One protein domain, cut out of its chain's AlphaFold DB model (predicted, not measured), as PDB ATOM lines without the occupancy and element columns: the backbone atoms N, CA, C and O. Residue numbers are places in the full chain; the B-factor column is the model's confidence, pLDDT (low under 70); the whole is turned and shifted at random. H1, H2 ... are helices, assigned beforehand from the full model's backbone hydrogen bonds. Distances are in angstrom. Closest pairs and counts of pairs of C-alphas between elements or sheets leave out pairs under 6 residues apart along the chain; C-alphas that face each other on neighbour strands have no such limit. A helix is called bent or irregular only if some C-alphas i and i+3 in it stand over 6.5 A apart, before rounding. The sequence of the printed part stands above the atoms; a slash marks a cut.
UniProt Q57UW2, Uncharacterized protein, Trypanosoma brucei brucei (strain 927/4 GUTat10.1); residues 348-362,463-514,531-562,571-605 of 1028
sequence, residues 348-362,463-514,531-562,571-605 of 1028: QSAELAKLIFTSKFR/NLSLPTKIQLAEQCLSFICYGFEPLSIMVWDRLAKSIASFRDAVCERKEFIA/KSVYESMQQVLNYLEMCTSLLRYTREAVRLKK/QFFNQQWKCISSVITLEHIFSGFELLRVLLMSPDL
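This is residues 348 to 362, 463 to 514, 531 to 562 and 571 to 605 of the 1028 residues of an uncharacterized protein of Trypanosoma brucei brucei (strain 927/4 GUTat10.1) (UniProt Q57UW2). A loose, rod-shaped set of helices is built along the long helix H4, which H3, long and kinked, crosses; H6 runs beside the far part of H3. H1 and H5 pack on the later part of H4, and H2 reaches from H1 to H5. The 134 printed residues, in four stretches, have six named helices, H1 to H6 in chain order, and no named strand: all helix, mostly in crossed packing. The radius of gyration of the C-alphas is 18.1 A, and the spans are 65 by 32 by 25 A.

Begin with H1, residues 349 to 362, which touches residues 469 to 474 of H2, residues 466 to 482, about perpendicular at 81 degrees; the closest C-alphas are those of Leu 352 and Ala 473, 4.8 A apart. A tight link leads to H3, residues 484 to 514, which meets H2 only through this link. H3 has a kink of 50 degrees near residue 491 and is irregular, with C-alphas 490 and 493 7.6 A apart. H4, residues 531 to 562, touches H3 at a steep tilt of 47 degrees, opposite ways, closest at the C-alphas of Val 540 and Leu 495, 6.2 A. Its residues 549 to 560 touch H1, closest at the C-alphas of Tyr 553 and Ser 349, 5.0 A. H5, residues 571 to 581, touches H4, closest at the C-alphas of Ile 580 and Leu 551, 7.3 A. H5 also touches H2, with the C-alphas of Gln 576 and Cys 481 closest at 4.9 A, and touches H3 only at their ends. H6, residues 586 to 601, touches H3 at a shallow tilt of 32 degrees, the same way, closest at the C-alphas of Val 598 and Arg 503, 5.8 A. H4 and H6 are near each other; H1 and H6 are apart. In H2, H4, H5 and H6 every O i to N i+4 pair is within hydrogen-bond range; in H1 8 of 10 are, in H3 23 of 27.

Find C-alpha 349 at (296.014, 50.634, 41.810), where H1 begins; it runs 20.9 A. H2 is 24.5 A long, H3 42.9 A, H4 47.0 A, H5 15.4 A and H6 22.3 A. H3 ends at C-alpha 514, (317.146, 81.973, 65.721), and H6 at C-alpha 601, (311.878, 69.649, 60.893).

The C-alphas farthest apart, those of Arg 362 and Ala 514, are 65.5 A apart. Look for three cuts: C-alphas 362 and 463 are 24.6 A apart, 514 and 531 22.3 A, 562 and 571 16.1 A. The links H2 to H3 and H5 to H6 are tight. The mean pLDDT of the printed part is 85.2; residues 357 to 362, 463 and 571 to 572 are under 70.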
ATOM      1  N   GLN A 348     291.993  53.124  42.181       78.51
ATOM      2  CA  GLN A 348     292.802  52.328  43.111       78.51
ATOM      3  C   GLN A 348     293.709  51.351  42.347       78.51
ATOM      4  O   GLN A 348     293.213  50.480  41.633       78.51
ATOM      5  N   SER A 349     295.027  51.455  42.530       83.51
ATOM      6  CA  SER A 349     296.014  50.634  41.810       83.51
ATOM      7  C   SER A 349     295.780  49.129  41.978       83.51
ATOM      8  O   SER A 349     295.890  48.375  41.014       83.51
ATOM      9  N   ALA A 350     295.339  48.706  43.166       81.25
ATOM     10  CA  ALA A 350     294.897  47.343  43.447       81.25
ATOM     11  C   ALA A 350     293.675  46.896  42.616       81.25
ATOM     12  O   ALA A 350     293.617  45.746  42.183       81.25
ATOM     13  N   GLU A 351     292.696  47.777  42.373       80.35
ATOM     14  CA  GLU A 351     291.568  47.479  41.478       80.35
ATOM     15  C   GLU A 351     292.031  47.423  40.014       80.35
ATOM     16  O   GLU A 351     291.608  46.524  39.291       80.35
ATOM     17  N   LEU A 352     292.916  48.331  39.581       83.01
ATOM     18  CA  LEU A 352     293.455  48.345  38.213       83.01
ATOM     19  C   LEU A 352     294.239  47.064  37.892       83.01
ATOM     20  O   LEU A 352     293.987  46.442  36.860       83.01
ATOM     21  N   ALA A 353     295.122  46.623  38.795       80.79
ATOM     22  CA  ALA A 353     295.862  45.369  38.649       80.79
ATOM     23  C   ALA A 353     294.899  44.174  38.530       80.79
ATOM     24  O   ALA A 353     294.962  43.412  37.565       80.79
ATOM     25  N   LYS A 354     293.928  44.061  39.451       79.14
ATOM     26  CA  LYS A 354     292.894  43.009  39.420       79.14
ATOM     27  C   LYS A 354     292.104  43.027  38.106       79.14
ATOM     28  O   LYS A 354     291.849  41.966  37.536       79.14
ATOM     29  N   LEU A 355     291.769  44.207  37.580       77.79
ATOM     30  CA  LEU A 355     291.068  44.338  36.301       77.79
ATOM     31  C   LEU A 355     291.897  43.825  35.116       77.79
ATOM     32  O   LEU A 355     291.342  43.054  34.336       77.79
ATOM     33  N   ILE A 356     293.194  44.150  35.017       72.81
ATOM     34  CA  ILE A 356     294.080  43.630  33.952       72.81
ATOM     35  C   ILE A 356     294.163  42.104  33.960       72.81
ATOM     36  O   ILE A 356     294.051  41.479  32.904       72.81
ATOM     37  N   PHE A 357     294.326  41.489  35.136       66.84
ATOM     38  CA  PHE A 357     294.322  40.030  35.233       66.84
ATOM     39  C   PHE A 357     292.965  39.472  34.764       66.84
ATOM     40  O   PHE A 357     292.927  38.603  33.896       66.84
ATOM     41  N   THR A 358     291.836  40.020  35.233       64.44
ATOM     42  CA  THR A 358     290.501  39.527  34.825       64.44
ATOM     43  C   THR A 358     290.121  39.792  33.363       64.44
ATOM     44  O   THR A 358     289.339  39.018  32.808       64.44
ATOM     45  N   SER A 359     290.626  40.854  32.720       58.91
ATOM     46  CA  SER A 359     290.260  41.185  31.336       58.91
ATOM     47  C   SER A 359     290.897  40.217  30.339       58.91
ATOM     48  O   SER A 359     290.212  39.755  29.423       58.91
ATOM     49  N   LYS A 360     292.160  39.825  30.564       53.51
ATOM     50  CA  LYS A 360     292.890  38.895  29.686       53.51
ATOM     51  C   LYS A 360     292.351  37.460  29.730       53.51
ATOM     52  O   LYS A 360     292.341  36.795  28.697       53.51
ATOM     53  N   PHE A 361     291.756  37.015  30.842       46.12
ATOM     54  CA  PHE A 361     291.084  35.707  30.896       46.12
ATOM     55  C   PHE A 361     289.842  35.575  29.989       46.12
ATOM     56  O   PHE A 361     289.350  34.463  29.803       46.12
ATOM     57  N   ARG A 362     289.326  36.652  29.371       45.41
ATOM     58  CA  ARG A 362     288.176  36.564  28.441       45.41
ATOM     59  C   ARG A 362     288.441  35.772  27.154       45.41
ATOM     60  O   ARG A 362     287.488  35.522  26.420       45.41
ATOM     61  N   ASN A 463     284.760  56.930  42.352       64.06
ATOM     62  CA  ASN A 463     283.417  56.692  41.790       64.06
ATOM     63  C   ASN A 463     283.374  56.456  40.259       64.06
ATOM     64  O   ASN A 463     282.325  56.593  39.631       64.06
ATOM     65  N   LEU A 464     284.495  56.062  39.648       74.35
ATOM     66  CA  LEU A 464     284.581  55.743  38.216       74.35
ATOM     67  C   LEU A 464     283.710  54.531  37.827       74.35
ATOM     68  O   LEU A 464     283.627  53.541  38.562       74.35
ATOM     69  N   SER A 465     283.102  54.584  36.635       75.59
ATOM     70  CA  SER A 465     282.300  53.479  36.090       75.59
ATOM     71  C   SER A 465     283.170  52.250  35.774       75.59
ATOM     72  O   SER A 465     284.342  52.390  35.433       75.59
ATOM     73  N   LEU A 466     282.615  51.032  35.851       74.73
ATOM     74  CA  LEU A 466     283.390  49.813  35.573       74.73
ATOM     75  C   LEU A 466     283.982  49.771  34.143       74.73
ATOM     76  O   LEU A 466     285.165  49.454  34.038       74.73
ATOM     77  N   PRO A 467     283.254  50.133  33.060       75.84
ATOM     78  CA  PRO A 467     283.848  50.253  31.724       75.84
ATOM     79  C   PRO A 467     285.041  51.217  31.685       75.84
ATOM     80  O   PRO A 467     286.091  50.875  31.148       75.84
ATOM     81  N   THR A 468     284.911  52.378  32.334       78.59
ATOM     82  CA  THR A 468     285.994  53.365  32.454       78.59
ATOM     83  C   THR A 468     287.202  52.795  33.199       78.59
ATOM     84  O   THR A 468     288.329  52.987  32.760       78.59
ATOM     85  N   LYS A 469     286.990  52.065  34.305       81.89
ATOM     86  CA  LYS A 469     288.084  51.433  35.059       81.89
ATOM     87  C   LYS A 469     288.828  50.376  34.236       81.89
ATOM     88  O   LYS A 469     290.036  50.270  34.387       81.89
ATOM     89  N   ILE A 470     288.142  49.629  33.365       76.80
ATOM     90  CA  ILE A 470     288.781  48.650  32.466       76.80
ATOM     91  C   ILE A 470     289.673  49.363  31.437       76.80
ATOM     92  O   ILE A 470     290.837  49.003  31.296       76.80
ATOM     93  N   GLN A 471     289.172  50.418  30.788       81.34
ATOM     94  CA  GLN A 471     289.958  51.198  29.818       81.34
ATOM     95  C   GLN A 471     291.161  51.900  30.464       81.34
ATOM     96  O   GLN A 471     292.255  51.901  29.903       81.34
ATOM     97  N   LEU A 472     290.976  52.472  31.659       85.96
ATOM     98  CA  LEU A 472     292.070  53.063  32.432       85.96
ATOM     99  C   LEU A 472     293.085  52.004  32.874       85.96
ATOM    100  O   LEU A 472     294.272  52.291  32.865       85.96
ATOM    101  N   ALA A 473     292.658  50.788  33.218       84.62
ATOM    102  CA  ALA A 473     293.569  49.699  33.565       84.62
ATOM    103  C   ALA A 473     294.473  49.310  32.380       84.62
ATOM    104  O   ALA A 473     295.684  49.189  32.558       84.62
ATOM    105  N   GLU A 474     293.912  49.191  31.173       84.31
ATOM    106  CA  GLU A 474     294.671  48.924  29.939       84.31
ATOM    107  C   GLU A 474     295.666  50.050  29.621       84.31
ATOM    108  O   GLU A 474     296.844  49.788  29.394       84.31
ATOM    109  N   GLN A 475     295.231  51.307  29.711       88.81
ATOM    110  CA  GLN A 475     296.085  52.472  29.458       88.81
ATOM    111  C   GLN A 475     297.162  52.698  30.533       88.81
ATOM    112  O   GLN A 475     298.296  53.058  30.219       88.81
ATOM    113  N   CYS A 476     296.849  52.473  31.812       89.53
ATOM    114  CA  CYS A 476     297.839  52.526  32.886       89.53
ATOM    115  C   CYS A 476     298.890  51.420  32.724       89.53
ATOM    116  O   CYS A 476     300.059  51.667  33.005       89.53
ATOM    117  N   LEU A 477     298.515  50.240  32.216       87.45
ATOM    118  CA  LEU A 477     299.476  49.200  31.851       87.45
ATOM    119  C   LEU A 477     300.404  49.660  30.711       87.45
ATOM    120  O   LEU A 477     301.617  49.489  30.841       87.45
ATOM    121  N   SER A 478     299.882  50.288  29.646       88.15
ATOM    122  CA  SER A 478     300.717  50.909  28.599       88.15
ATOM    123  C   SER A 478     301.701  51.922  29.199       88.15
ATOM    124  O   SER A 478     302.898  51.885  28.909       88.15
ATOM    125  N   PHE A 479     301.221  52.798  30.091       91.39
ATOM    126  CA  PHE A 479     302.041  53.811  30.756       91.39
ATOM    127  C   PHE A 479     303.169  53.206  31.604       91.39
ATOM    128  O   PHE A 479     304.308  53.660  31.516       91.39
ATOM    129  N   ILE A 480     302.878  52.161  32.383       89.50
ATOM    130  CA  ILE A 480     303.882  51.462  33.199       89.50
ATOM    131  C   ILE A 480     304.955  50.816  32.316       89.50
ATOM    132  O   ILE A 480     306.137  50.932  32.621       89.50
ATOM    133  N   CYS A 481     304.553  50.154  31.227       87.01
ATOM    134  CA  CYS A 481     305.465  49.422  30.345       87.01
ATOM    135  C   CYS A 481     306.353  50.312  29.464       87.01
ATOM    136  O   CYS A 481     307.413  49.847  29.044       87.01
ATOM    137  N   TYR A 482     305.908  51.528  29.120       88.22
ATOM    138  CA  TYR A 482     306.546  52.333  28.066       88.22
ATOM    139  C   TYR A 482     306.773  53.811  28.409       88.22
ATOM    140  O   TYR A 482     307.619  54.432  27.781       88.22
ATOM    141  N   GLY A 483     306.049  54.395  29.370       88.51
ATOM    142  CA  GLY A 483     306.140  55.830  29.683       88.51
ATOM    143  C   GLY A 483     306.852  56.162  30.989       88.51
ATOM    144  O   GLY A 483     307.502  57.201  31.083       88.51
ATOM    145  N   PHE A 484     306.731  55.301  32.002       92.92
ATOM    146  CA  PHE A 484     307.200  55.608  33.355       92.92
ATOM    147  C   PHE A 484     308.728  55.705  33.477       92.92
ATOM    148  O   PHE A 484     309.221  56.668  34.055       92.92
ATOM    149  N   GLU A 485     309.474  54.745  32.921       91.36
ATOM    150  CA  GLU A 485     310.948  54.739  32.956       91.36
ATOM    151  C   GLU A 485     311.543  55.947  32.197       91.36
ATOM    152  O   GLU A 485     312.281  56.709  32.826       91.36
ATOM    153  N   PRO A 486     311.147  56.241  30.937       91.46
ATOM    154  CA  PRO A 486     311.521  57.481  30.247       91.46
ATOM    155  C   PRO A 486     311.206  58.760  31.031       91.46
ATOM    156  O   PRO A 486     312.048  59.652  31.136       91.46
ATOM    157  N   LEU A 487     309.999  58.855  31.606       93.17
ATOM    158  CA  LEU A 487     309.592  60.006  32.409       93.17
ATOM    159  C   LEU A 487     310.479  60.169  33.645       93.17
ATOM    160  O   LEU A 487     310.943  61.276  33.898       93.17
ATOM    161  N   SER A 488     310.729  59.083  34.379       92.77
ATOM    162  CA  SER A 488     311.574  59.063  35.577       92.77
ATOM    163  C   SER A 488     312.992  59.561  35.274       92.77
ATOM    164  O   SER A 488     313.468  60.496  35.920       92.77
ATOM    165  N   ILE A 489     313.619  59.032  34.216       90.97
ATOM    166  CA  ILE A 489     314.974  59.414  33.784       90.97
ATOM    167  C   ILE A 489     315.069  60.916  33.460       90.97
ATOM    168  O   ILE A 489     316.034  61.562  33.862       90.97
ATOM    169  N   MET A 490     314.067  61.492  32.785       90.92
ATOM    170  CA  MET A 490     314.065  62.916  32.410       90.92
ATOM    171  C   MET A 490     313.856  63.893  33.580       90.92
ATOM    172  O   MET A 490     314.125  65.083  33.426       90.92
ATOM    173  N   VAL A 491     313.300  63.448  34.715       92.99
ATOM    174  CA  VAL A 491     312.892  64.353  35.813       92.99
ATOM    175  C   VAL A 491     313.661  64.143  37.112       92.99
ATOM    176  O   VAL A 491     313.740  65.073  37.914       92.99
ATOM    177  N   TRP A 492     314.215  62.949  37.338       93.37
ATOM    178  CA  TRP A 492     314.743  62.568  38.647       93.37
ATOM    179  C   TRP A 492     315.868  63.484  39.141       93.37
ATOM    180  O   TRP A 492     315.796  63.946  40.274       93.37
ATOM    181  N   ASP A 493     316.843  63.833  38.299       91.13
ATOM    182  CA  ASP A 493     317.972  64.698  38.686       91.13
ATOM    183  C   ASP A 493     317.517  66.082  39.201       91.13
ATOM    184  O   ASP A 493     317.919  66.524  40.281       91.13
ATOM    185  N   ARG A 494     316.593  66.741  38.488       92.05
ATOM    186  CA  ARG A 494     316.017  68.038  38.895       92.05
ATOM    187  C   ARG A 494     315.162  67.923  40.169       92.05
ATOM    188  O   ARG A 494     315.185  68.831  41.007       92.05
ATOM    189  N   LEU A 495     314.443  66.811  40.356       93.18
ATOM    190  CA  LEU A 495     313.700  66.535  41.595       93.18
ATOM    191  C   LEU A 495     314.643  66.264  42.778       93.18
ATOM    192  O   LEU A 495     314.430  66.821  43.850       93.18
ATOM    193  N   ALA A 496     315.704  65.478  42.596       91.98
ATOM    194  CA  ALA A 496     316.690  65.172  43.632       91.98
ATOM    195  C   ALA A 496     317.433  66.437  44.098       91.98
ATOM    196  O   ALA A 496     317.543  66.681  45.302       91.98
ATOM    197  N   LYS A 497     317.839  67.304  43.158       92.49
ATOM    198  CA  LYS A 497     318.398  68.639  43.451       92.49
ATOM    199  C   LYS A 497     317.423  69.516  44.244       92.49
ATOM    200  O   LYS A 497     317.837  70.189  45.184       92.49
ATOM    201  N   SER A 498     316.127  69.459  43.924       92.00
ATOM    202  CA  SER A 498     315.085  70.170  44.681       92.00
ATOM    203  C   SER A 498     314.888  69.613  46.097       92.00
ATOM    204  O   SER A 498     314.704  70.374  47.040       92.00
ATOM    205  N   ILE A 499     314.961  68.289  46.280       91.59
ATOM    206  CA  ILE A 499     314.858  67.657  47.606       91.59
ATOM    207  C   ILE A 499     316.036  68.062  48.500       91.59
ATOM    208  O   ILE A 499     315.828  68.331  49.682       91.59
ATOM    209  N   ALA A 500     317.247  68.151  47.938       90.51
ATOM    210  CA  ALA A 500     318.415  68.654  48.653       90.51
ATOM    211  C   ALA A 500     318.224  70.117  49.098       90.51
ATOM    212  O   ALA A 500     318.352  70.407  50.288       90.51
ATOM    213  N   SER A 501     317.813  71.013  48.193       91.79
ATOM    214  CA  SER A 501     317.660  72.441  48.519       91.79
ATOM    215  C   SER A 501     316.542  72.739  49.527       91.79
ATOM    216  O   SER A 501     316.613  73.743  50.237       91.79
ATOM    217  N   PHE A 502     315.538  71.865  49.686       91.77
ATOM    218  CA  PHE A 502     314.545  72.018  50.760       91.77
ATOM    219  C   PHE A 502     315.153  71.902  52.161       91.77
ATOM    220  O   PHE A 502     314.647  72.529  53.095       91.77
ATOM    221  N   ARG A 503     316.216  71.106  52.333       88.74
ATOM    222  CA  ARG A 503     316.937  71.018  53.608       88.74
ATOM    223  C   ARG A 503     317.610  72.347  53.914       88.74
ATOM    224  O   ARG A 503     317.412  72.873  55.008       88.74
ATOM    225  N   ASP A 504     318.331  72.888  52.941       89.71
ATOM    226  CA  ASP A 504     319.068  74.143  53.076       89.71
ATOM    227  C   ASP A 504     318.099  75.296  53.370       89.71
ATOM    228  O   ASP A 504     318.233  75.944  54.404       89.71
ATOM    229  N   ALA A 505     317.009  75.426  52.606       87.49
ATOM    230  CA  ALA A 505     315.963  76.421  52.855       87.49
ATOM    231  C   ALA A 505     315.316  76.303  54.256       87.49
ATOM    232  O   ALA A 505     314.968  77.309  54.881       87.49
ATOM    233  N   VAL A 506     315.134  75.084  54.790       87.06
ATOM    234  CA  VAL A 506     314.634  74.877  56.165       87.06
ATOM    235  C   VAL A 506     315.690  75.235  57.216       87.06
ATOM    236  O   VAL A 506     315.323  75.763  58.269       87.06
ATOM    237  N   CYS A 507     316.971  74.963  56.963       86.56
ATOM    238  CA  CYS A 507     318.078  75.339  57.844       86.56
ATOM    239  C   CYS A 507     318.275  76.859  57.873       86.56
ATOM    240  O   CYS A 507     318.170  77.443  58.949       86.56
ATOM    241  N   GLU A 508     318.418  77.505  56.714       85.11
ATOM    242  CA  GLU A 508     318.500  78.964  56.564       85.11
ATOM    243  C   GLU A 508     317.340  79.661  57.281       85.11
ATOM    244  O   GLU A 508     317.547  80.578  58.075       85.11
ATOM    245  N   ARG A 509     316.103  79.179  57.092       80.30
ATOM    246  CA  ARG A 509     314.937  79.748  57.780       80.30
ATOM    247  C   ARG A 509     314.994  79.557  59.300       80.30
ATOM    248  O   ARG A 509     314.569  80.449  60.035       80.30
ATOM    249  N   LYS A 510     315.512  78.430  59.800       81.14
ATOM    250  CA  LYS A 510     315.706  78.213  61.246       81.14
ATOM    251  C   LYS A 510     316.791  79.110  61.822       81.14
ATOM    252  O   LYS A 510     316.582  79.670  62.894       81.14
ATOM    253  N   GLU A 511     317.905  79.267  61.121       82.55
ATOM    254  CA  GLU A 511     319.003  80.157  61.504       82.55
ATOM    255  C   GLU A 511     318.551  81.618  61.502       82.55
ATOM    256  O   GLU A 511     318.809  82.344  62.458       82.55
ATOM    257  N   PHE A 512     317.765  82.024  60.506       78.24
ATOM    258  CA  PHE A 512     317.153  83.347  60.423       78.24
ATOM    259  C   PHE A 512     316.163  83.619  61.569       78.24
ATOM    260  O   PHE A 512     316.198  84.689  62.177       78.24
ATOM    261  N   ILE A 513     315.314  82.647  61.926       74.49
ATOM    262  CA  ILE A 513     314.423  82.752  63.096       74.49
ATOM    263  C   ILE A 513     315.237  82.802  64.401       74.49
ATOM    264  O   ILE A 513     314.931  83.607  65.278       74.49
ATOM    265  N   ALA A 514     316.286  81.986  64.538       75.49
ATOM    266  CA  ALA A 514     317.146  81.973  65.721       75.49
ATOM    267  C   ALA A 514     317.938  83.285  65.886       75.49
ATOM    268  O   ALA A 514     318.000  83.822  66.990       75.49
ATOM    269  N   LYS A 531     307.405  81.062  47.131       78.77
ATOM    270  CA  LYS A 531     306.422  80.361  46.287       78.77
ATOM    271  C   LYS A 531     307.065  79.233  45.463       78.77
ATOM    272  O   LYS A 531     306.474  78.161  45.351       78.77
ATOM    273  N   SER A 532     308.293  79.452  44.990       85.43
ATOM    274  CA  SER A 532     309.174  78.487  44.312       85.43
ATOM    275  C   SER A 532     309.334  77.174  45.094       85.43
ATOM    276  O   SER A 532     309.113  76.092  44.547       85.43
ATOM    277  N   VAL A 533     309.634  77.260  46.395       86.23
ATOM    278  CA  VAL A 533     309.806  76.109  47.298       86.23
ATOM    279  C   VAL A 533     308.500  75.329  47.431       86.23
ATOM    280  O   VAL A 533     308.495  74.104  47.327       86.23
ATOM    281  N   TYR A 534     307.369  76.017  47.613       86.20
ATOM    282  CA  TYR A 534     306.065  75.356  47.719       86.20
ATOM    283  C   TYR A 534     305.620  74.679  46.415       86.20
ATOM    284  O   TYR A 534     305.006  73.612  46.465       86.20
ATOM    285  N   GLU A 535     305.905  75.285  45.261       86.78
ATOM    286  CA  GLU A 535     305.591  74.704  43.955       86.78
ATOM    287  C   GLU A 535     306.468  73.482  43.666       86.78
ATOM    288  O   GLU A 535     305.929  72.422  43.351       86.78
ATOM    289  N   SER A 536     307.786  73.581  43.867       91.53
ATOM    290  CA  SER A 536     308.706  72.447  43.705       91.53
ATOM    291  C   SER A 536     308.375  71.292  44.664       91.53
ATOM    292  O   SER A 536     308.293  70.134  44.251       91.53
ATOM    293  N   MET A 537     308.045  71.593  45.927       91.85
ATOM    294  CA  MET A 537     307.600  70.588  46.900       91.85
ATOM    295  C   MET A 537     306.351  69.832  46.418       91.85
ATOM    296  O   MET A 537     306.279  68.609  46.536       91.85
ATOM    297  N   GLN A 538     305.377  70.527  45.820       91.47
ATOM    298  CA  GLN A 538     304.192  69.877  45.252       91.47
ATOM    299  C   GLN A 538     304.536  68.992  44.040       91.47
ATOM    300  O   GLN A 538     303.926  67.936  43.872       91.47
ATOM    301  N   GLN A 539     305.510  69.383  43.213       93.14
ATOM    302  CA  GLN A 539     305.975  68.585  42.068       93.14
ATOM    303  C   GLN A 539     306.631  67.277  42.534       93.14
ATOM    304  O   GLN A 539     306.265  66.203  42.053       93.14
ATOM    305  N   VAL A 540     307.513  67.354  43.539       94.42
ATOM    306  CA  VAL A 540     308.117  66.185  44.201       94.42
ATOM    307  C   VAL A 540     307.040  65.269  44.791       94.42
ATOM    308  O   VAL A 540     307.053  64.065  44.544       94.42
ATOM    309  N   LEU A 541     306.065  65.818  45.523       93.94
ATOM    310  CA  LEU A 541     304.985  65.021  46.115       93.94
ATOM    311  C   LEU A 541     304.094  64.348  45.056       93.94
ATOM    312  O   LEU A 541     303.722  63.189  45.240       93.94
ATOM    313  N   ASN A 542     303.802  65.019  43.935       93.75
ATOM    314  CA  ASN A 542     303.057  64.425  42.821       93.75
ATOM    315  C   ASN A 542     303.817  63.234  42.205       93.75
ATOM    316  O   ASN A 542     303.203  62.202  41.924       93.75
ATOM    317  N   TYR A 543     305.141  63.359  42.031       95.60
ATOM    318  CA  TYR A 543     306.007  62.274  41.557       95.60
ATOM    319  C   TYR A 543     306.022  61.095  42.541       95.60
ATOM    320  O   TYR A 543     305.733  59.966  42.146       95.60
ATOM    321  N   LEU A 544     306.249  61.346  43.836       94.70
ATOM    322  CA  LEU A 544     306.252  60.287  44.852       94.70
ATOM    323  C   LEU A 544     304.899  59.570  44.955       94.70
ATOM    324  O   LEU A 544     304.872  58.349  45.102       94.70
ATOM    325  N   GLU A 545     303.771  60.273  44.832       92.58
ATOM    326  CA  GLU A 545     302.436  59.655  44.834       92.58
ATOM    327  C   GLU A 545     302.192  58.770  43.597       92.58
ATOM    328  O   GLU A 545     301.603  57.688  43.709       92.58
ATOM    329  N   MET A 546     302.706  59.177  42.428       93.29
ATOM    330  CA  MET A 546     302.730  58.338  41.227       93.29
ATOM    331  C   MET A 546     303.560  57.069  41.478       93.29
ATOM    332  O   MET A 546     303.028  55.969  41.334       93.29
ATOM    333  N   CYS A 547     304.806  57.193  41.949       94.68
ATOM    334  CA  CYS A 547     305.660  56.045  42.284       94.68
ATOM    335  C   CYS A 547     304.996  55.101  43.301       94.68
ATOM    336  O   CYS A 547     304.964  53.893  43.086       94.68
ATOM    337  N   THR A 548     304.402  55.646  44.366       93.96
ATOM    338  CA  THR A 548     303.665  54.894  45.400       93.96
ATOM    339  C   THR A 548     302.547  54.048  44.790       93.96
ATOM    340  O   THR A 548     302.391  52.866  45.103       93.96
ATOM    341  N   SER A 549     301.782  54.639  43.870       91.98
ATOM    342  CA  SER A 549     300.666  53.974  43.198       91.98
ATOM    343  C   SER A 549     301.131  52.836  42.282       91.98
ATOM    344  O   SER A 549     300.471  51.796  42.226       91.98
ATOM    345  N   LEU A 550     302.271  53.009  41.602       92.09
ATOM    346  CA  LEU A 550     302.858  52.005  40.708       92.09
ATOM    347  C   LEU A 550     303.567  50.867  41.460       92.09
ATOM    348  O   LEU A 550     303.418  49.708  41.081       92.09
ATOM    349  N   LEU A 551     304.259  51.164  42.563       92.50
ATOM    350  CA  LEU A 551     304.825  50.151  43.463       92.50
ATOM    351  C   LEU A 551     303.715  49.236  44.007       92.50
ATOM    352  O   LEU A 551     303.793  48.012  43.876       92.50
ATOM    353  N   ARG A 552     302.609  49.830  44.485       90.89
ATOM    354  CA  ARG A 552     301.424  49.081  44.927       90.89
ATOM    355  C   ARG A 552     300.784  48.254  43.803       90.89
ATOM    356  O   ARG A 552     300.346  47.131  44.051       90.89
ATOM    357  N   TYR A 553     300.739  48.780  42.574       89.55
ATOM    358  CA  TYR A 553     300.252  48.042  41.401       89.55
ATOM    359  C   TYR A 553     301.097  46.780  41.149       89.55
ATOM    360  O   TYR A 553     300.542  45.691  41.003       89.55
ATOM    361  N   THR A 554     302.429  46.900  41.173       86.99
ATOM    362  CA  THR A 554     303.350  45.762  41.002       86.99
ATOM    363  C   THR A 554     303.224  44.743  42.125       86.99
ATOM    364  O   THR A 554     303.164  43.549  41.834       86.99
ATOM    365  N   ARG A 555     303.110  45.173  43.392       89.09
ATOM    366  CA  ARG A 555     302.866  44.241  44.507       89.09
ATOM    367  C   ARG A 555     301.579  43.442  44.298       89.09
ATOM    368  O   ARG A 555     301.582  42.226  44.464       89.09
ATOM    369  N   GLU A 556     300.487  44.093  43.909       84.98
ATOM    370  CA  GLU A 556     299.224  43.399  43.632       84.98
ATOM    371  C   GLU A 556     299.333  42.461  42.419       84.98
ATOM    372  O   GLU A 556     298.782  41.363  42.458       84.98
ATOM    373  N   ALA A 557     300.108  42.813  41.388       82.46
ATOM    374  CA  ALA A 557     300.407  41.905  40.279       82.46
ATOM    375  C   ALA A 557     301.220  40.669  40.720       82.46
ATOM    376  O   ALA A 557     300.923  39.561  40.278       82.46
ATOM    377  N   VAL A 558     302.192  40.824  41.630       83.45
ATOM    378  CA  VAL A 558     302.937  39.709  42.254       83.45
ATOM    379  C   VAL A 558     302.006  38.829  43.092       83.45
ATOM    380  O   VAL A 558     302.040  37.605  42.975       83.45
ATOM    381  N   ARG A 559     301.128  39.438  43.899       82.21
ATOM    382  CA  ARG A 559     300.142  38.731  44.733       82.21
ATOM    383  C   ARG A 559     299.192  37.889  43.871       82.21
ATOM    384  O   ARG A 559     299.006  36.708  44.142       82.21
ATOM    385  N   LEU A 560     298.679  38.458  42.778       76.84
ATOM    386  CA  LEU A 560     297.829  37.755  41.809       76.84
ATOM    387  C   LEU A 560     298.583  36.666  41.028       76.84
ATOM    388  O   LEU A 560     298.009  35.613  40.764       76.84
ATOM    389  N   LYS A 561     299.867  36.876  40.701       76.89
ATOM    390  CA  LYS A 561     300.738  35.851  40.097       76.89
ATOM    391  C   LYS A 561     300.928  34.646  41.031       76.89
ATOM    392  O   LYS A 561     300.947  33.526  40.546       76.89
ATOM    393  N   LYS A 562     301.027  34.861  42.351       76.24
ATOM    394  CA  LYS A 562     301.105  33.784  43.362       76.24
ATOM    395  C   LYS A 562     299.782  33.048  43.592       76.24
ATOM    396  O   LYS A 562     299.795  31.869  43.927       76.24
ATOM    397  N   GLN A 571     305.866  38.109  29.907       63.78
ATOM    398  CA  GLN A 571     306.488  39.192  29.129       63.78
ATOM    399  C   GLN A 571     306.052  40.587  29.600       63.78
ATOM    400  O   GLN A 571     306.890  41.459  29.826       63.78
ATOM    401  N   PHE A 572     304.746  40.789  29.809       69.50
ATOM    402  CA  PHE A 572     304.232  42.063  30.310       69.50
ATOM    403  C   PHE A 572     304.691  42.322  31.743       69.50
ATOM    404  O   PHE A 572     304.998  43.466  32.064       69.50
ATOM    405  N   PHE A 573     304.726  41.301  32.605       76.76
ATOM    406  CA  PHE A 573     305.205  41.465  33.978       76.76
ATOM    407  C   PHE A 573     306.696  41.826  34.017       76.76
ATOM    408  O   PHE A 573     307.075  42.751  34.726       76.76
ATOM    409  N   ASN A 574     307.525  41.177  33.197       79.00
ATOM    410  CA  ASN A 574     308.953  41.480  33.096       79.00
ATOM    411  C   ASN A 574     309.202  42.921  32.621       79.00
ATOM    412  O   ASN A 574     310.079  43.589  33.163       79.00
ATOM    413  N   GLN A 575     308.413  43.424  31.662       81.63
ATOM    414  CA  GLN A 575     308.506  44.820  31.218       81.63
ATOM    415  C   GLN A 575     308.038  45.805  32.303       81.63
ATOM    416  O   GLN A 575     308.751  46.762  32.590       81.63
ATOM    417  N   GLN A 576     306.896  45.548  32.960       83.84
ATOM    418  CA  GLN A 576     306.424  46.356  34.099       83.84
ATOM    419  C   GLN A 576     307.481  46.433  35.205       83.84
ATOM    420  O   GLN A 576     307.780  47.511  35.719       83.84
ATOM    421  N   TRP A 577     308.058  45.279  35.549       85.45
ATOM    422  CA  TRP A 577     309.099  45.173  36.555       85.45
ATOM    423  C   TRP A 577     310.344  45.971  36.167       85.45
ATOM    424  O   TRP A 577     310.819  46.776  36.968       85.45
ATOM    425  N   LYS A 578     310.840  45.793  34.935       85.68
ATOM    426  CA  LYS A 578     312.012  46.514  34.434       85.68
ATOM    427  C   LYS A 578     311.829  48.024  34.601       85.68
ATOM    428  O   LYS A 578     312.658  48.658  35.250       85.68
ATOM    429  N   CYS A 579     310.711  48.573  34.125       86.25
ATOM    430  CA  CYS A 579     310.460  50.010  34.198       86.25
ATOM    431  C   CYS A 579     310.331  50.525  35.643       86.25
ATOM    432  O   CYS A 579     310.800  51.621  35.947       86.25
ATOM    433  N   ILE A 580     309.742  49.745  36.555       88.69
ATOM    434  CA  ILE A 580     309.564  50.138  37.967       88.69
ATOM    435  C   ILE A 580     310.849  49.976  38.793       88.69
ATOM    436  O   ILE A 580     311.056  50.726  39.749       88.69
ATOM    437  N   SER A 581     311.761  49.085  38.392       89.34
ATOM    438  CA  SER A 581     313.063  48.921  39.051       89.34
ATOM    439  C   SER A 581     313.925  50.199  39.028       89.34
ATOM    440  O   SER A 581     314.729  50.396  39.937       89.34
ATOM    441  N   SER A 582     313.672  51.120  38.085       87.95
ATOM    442  CA  SER A 582     314.315  52.446  37.989       87.95
ATOM    443  C   SER A 582     314.175  53.325  39.243       87.95
ATOM    444  O   SER A 582     315.033  54.169  39.493       87.95
ATOM    445  N   VAL A 583     313.132  53.116  40.058       90.50
ATOM    446  CA  VAL A 583     312.875  53.873  41.303       90.50
ATOM    447  C   VAL A 583     313.387  53.149  42.554       90.50
ATOM    448  O   VAL A 583     313.433  53.718  43.644       90.50
ATOM    449  N   ILE A 584     313.833  51.898  42.428       90.98
ATOM    450  CA  ILE A 584     314.325  51.090  43.552       90.98
ATOM    451  C   ILE A 584     315.854  51.237  43.623       90.98
ATOM    452  O   ILE A 584     316.616  50.282  43.479       90.98
ATOM    453  N   THR A 585     316.305  52.479  43.824       90.58
ATOM    454  CA  THR A 585     317.727  52.842  43.945       90.58
ATOM    455  C   THR A 585     318.029  53.488  45.296       90.58
ATOM    456  O   THR A 585     317.137  53.955  46.006       90.58
ATOM    457  N   LEU A 586     319.313  53.525  45.662       91.52
ATOM    458  CA  LEU A 586     319.768  54.110  46.926       91.52
ATOM    459  C   LEU A 586     319.396  55.597  47.051       91.52
ATOM    460  O   LEU A 586     318.960  56.041  48.111       91.52
ATOM    461  N   GLU A 587     319.514  56.341  45.951       91.62
ATOM    462  CA  GLU A 587     319.184  57.767  45.865       91.62
ATOM    463  C   GLU A 587     317.707  58.039  46.142       91.62
ATOM    464  O   GLU A 587     317.382  58.942  46.912       91.62
ATOM    465  N   HIS A 588     316.810  57.241  45.557       93.02
ATOM    466  CA  HIS A 588     315.367  57.358  45.759       93.02
ATOM    467  C   HIS A 588     314.983  57.132  47.230       93.02
ATOM    468  O   HIS A 588     314.216  57.910  47.803       93.02
ATOM    469  N   ILE A 589     315.578  56.124  47.882       93.33
ATOM    470  CA  ILE A 589     315.332  55.842  49.304       93.33
ATOM    471  C   ILE A 589     315.875  56.969  50.192       93.33
ATOM    472  O   ILE A 589     315.161  57.459  51.067       93.33
ATOM    473  N   PHE A 590     317.117  57.411  49.966       93.10
ATOM    474  CA  PHE A 590     317.716  58.508  50.733       93.10
ATOM    475  C   PHE A 590     316.937  59.817  50.563       93.10
ATOM    476  O   PHE A 590     316.682  60.496  51.556       93.10
ATOM    477  N   SER A 591     316.480  60.125  49.348       92.97
ATOM    478  CA  SER A 591     315.635  61.290  49.062       92.97
ATOM    479  C   SER A 591     314.285  61.212  49.785       92.97
ATOM    480  O   SER A 591     313.819  62.212  50.326       92.97
ATOM    481  N   GLY A 592     313.681  60.020  49.875       93.39
ATOM    482  CA  GLY A 592     312.471  59.791  50.667       93.39
ATOM    483  C   GLY A 592     312.668  60.064  52.165       93.39
ATOM    484  O   GLY A 592     311.831  60.723  52.785       93.39
ATOM    485  N   PHE A 593     313.790  59.627  52.751       94.17
ATOM    486  CA  PHE A 593     314.120  59.942  54.148       94.17
ATOM    487  C   PHE A 593     314.494  61.407  54.373       94.17
ATOM    488  O   PHE A 593     314.122  61.961  55.406       94.17
ATOM    489  N   GLU A 594     315.201  62.050  53.440       92.46
ATOM    490  CA  GLU A 594     315.521  63.476  53.550       92.46
ATOM    491  C   GLU A 594     314.243  64.318  53.492       92.46
ATOM    492  O   GLU A 594     314.036  65.173  54.347       92.46
ATOM    493  N   LEU A 595     313.315  64.005  52.585       93.42
ATOM    494  CA  LEU A 595     312.025  64.689  52.512       93.42
ATOM    495  C   LEU A 595     311.186  64.491  53.788       93.42
ATOM    496  O   LEU A 595     310.549  65.430  54.273       93.42
ATOM    497  N   LEU A 596     311.218  63.288  54.373       93.61
ATOM    498  CA  LEU A 596     310.588  63.009  55.665       93.61
ATOM    499  C   LEU A 596     311.240  63.829  56.793       93.61
ATOM    500  O   LEU A 596     310.532  64.434  57.598       93.61
ATOM    501  N   ARG A 597     312.576  63.915  56.824       93.41
ATOM    502  CA  ARG A 597     313.354  64.738  57.768       93.41
ATOM    503  C   ARG A 597     312.993  66.223  57.641       93.41
ATOM    504  O   ARG A 597     312.632  66.832  58.645       93.41
ATOM    505  N   VAL A 598     312.995  66.777  56.428       91.86
ATOM    506  CA  VAL A 598     312.589  68.159  56.099       91.86
ATOM    507  C   VAL A 598     311.179  68.468  56.621       91.86
ATOM    508  O   VAL A 598     310.974  69.460  57.328       91.86
ATOM    509  N   LEU A 599     310.211  67.583  56.358       90.67
ATOM    510  CA  LEU A 599     308.831  67.721  56.839       90.67
ATOM    511  C   LEU A 599     308.714  67.624  58.368       90.67
ATOM    512  O   LEU A 599     307.945  68.368  58.972       90.67
ATOM    513  N   LEU A 600     309.474  66.747  59.025       89.09
ATOM    514  CA  LEU A 600     309.490  66.642  60.491       89.09
ATOM    515  C   LEU A 600     310.264  67.782  61.171       89.09
ATOM    516  O   LEU A 600     310.080  68.007  62.370       89.09
ATOM    517  N   MET A 601     311.120  68.488  60.429       88.09
ATOM    518  CA  MET A 601     311.878  69.649  60.893       88.09
ATOM    519  C   MET A 601     311.103  70.966  60.780       88.09
ATOM    520  O   MET A 601     311.398  71.869  61.565       88.09
ATOM    521  N   SER A 602     310.157  71.091  59.844       85.34
ATOM    522  CA  SER A 602     309.423  72.331  59.556       85.34
ATOM    523  C   SER A 602     307.917  72.186  59.839       85.34
ATOM    524  O   SER A 602     307.218  71.491  59.092       85.34
ATOM    525  N   PRO A 603     307.367  72.840  60.885       80.15
ATOM    526  CA  PRO A 603     305.948  72.714  61.219       80.15
ATOM    527  C   PRO A 603     305.030  73.248  60.110       80.15
ATOM    528  O   PRO A 603     303.942  72.706  59.934       80.15
ATOM    529  N   ASP A 604     305.470  74.235  59.325       76.05
ATOM    530  CA  ASP A 604     304.660  74.845  58.264       76.05
ATOM    531  C   ASP A 604     304.534  73.942  57.037       76.05
ATOM    532  O   ASP A 604     303.434  73.755  56.516       76.05
ATOM    533  N   LEU A 605     305.637  73.314  56.602       83.49
ATOM    534  CA  LEU A 605     305.590  72.318  55.524       83.49
ATOM    535  C   LEU A 605     304.739  71.114  55.958       83.49
ATOM    536  O   LEU A 605     303.901  70.635  55.191       83.49
TER     537      LEU A 605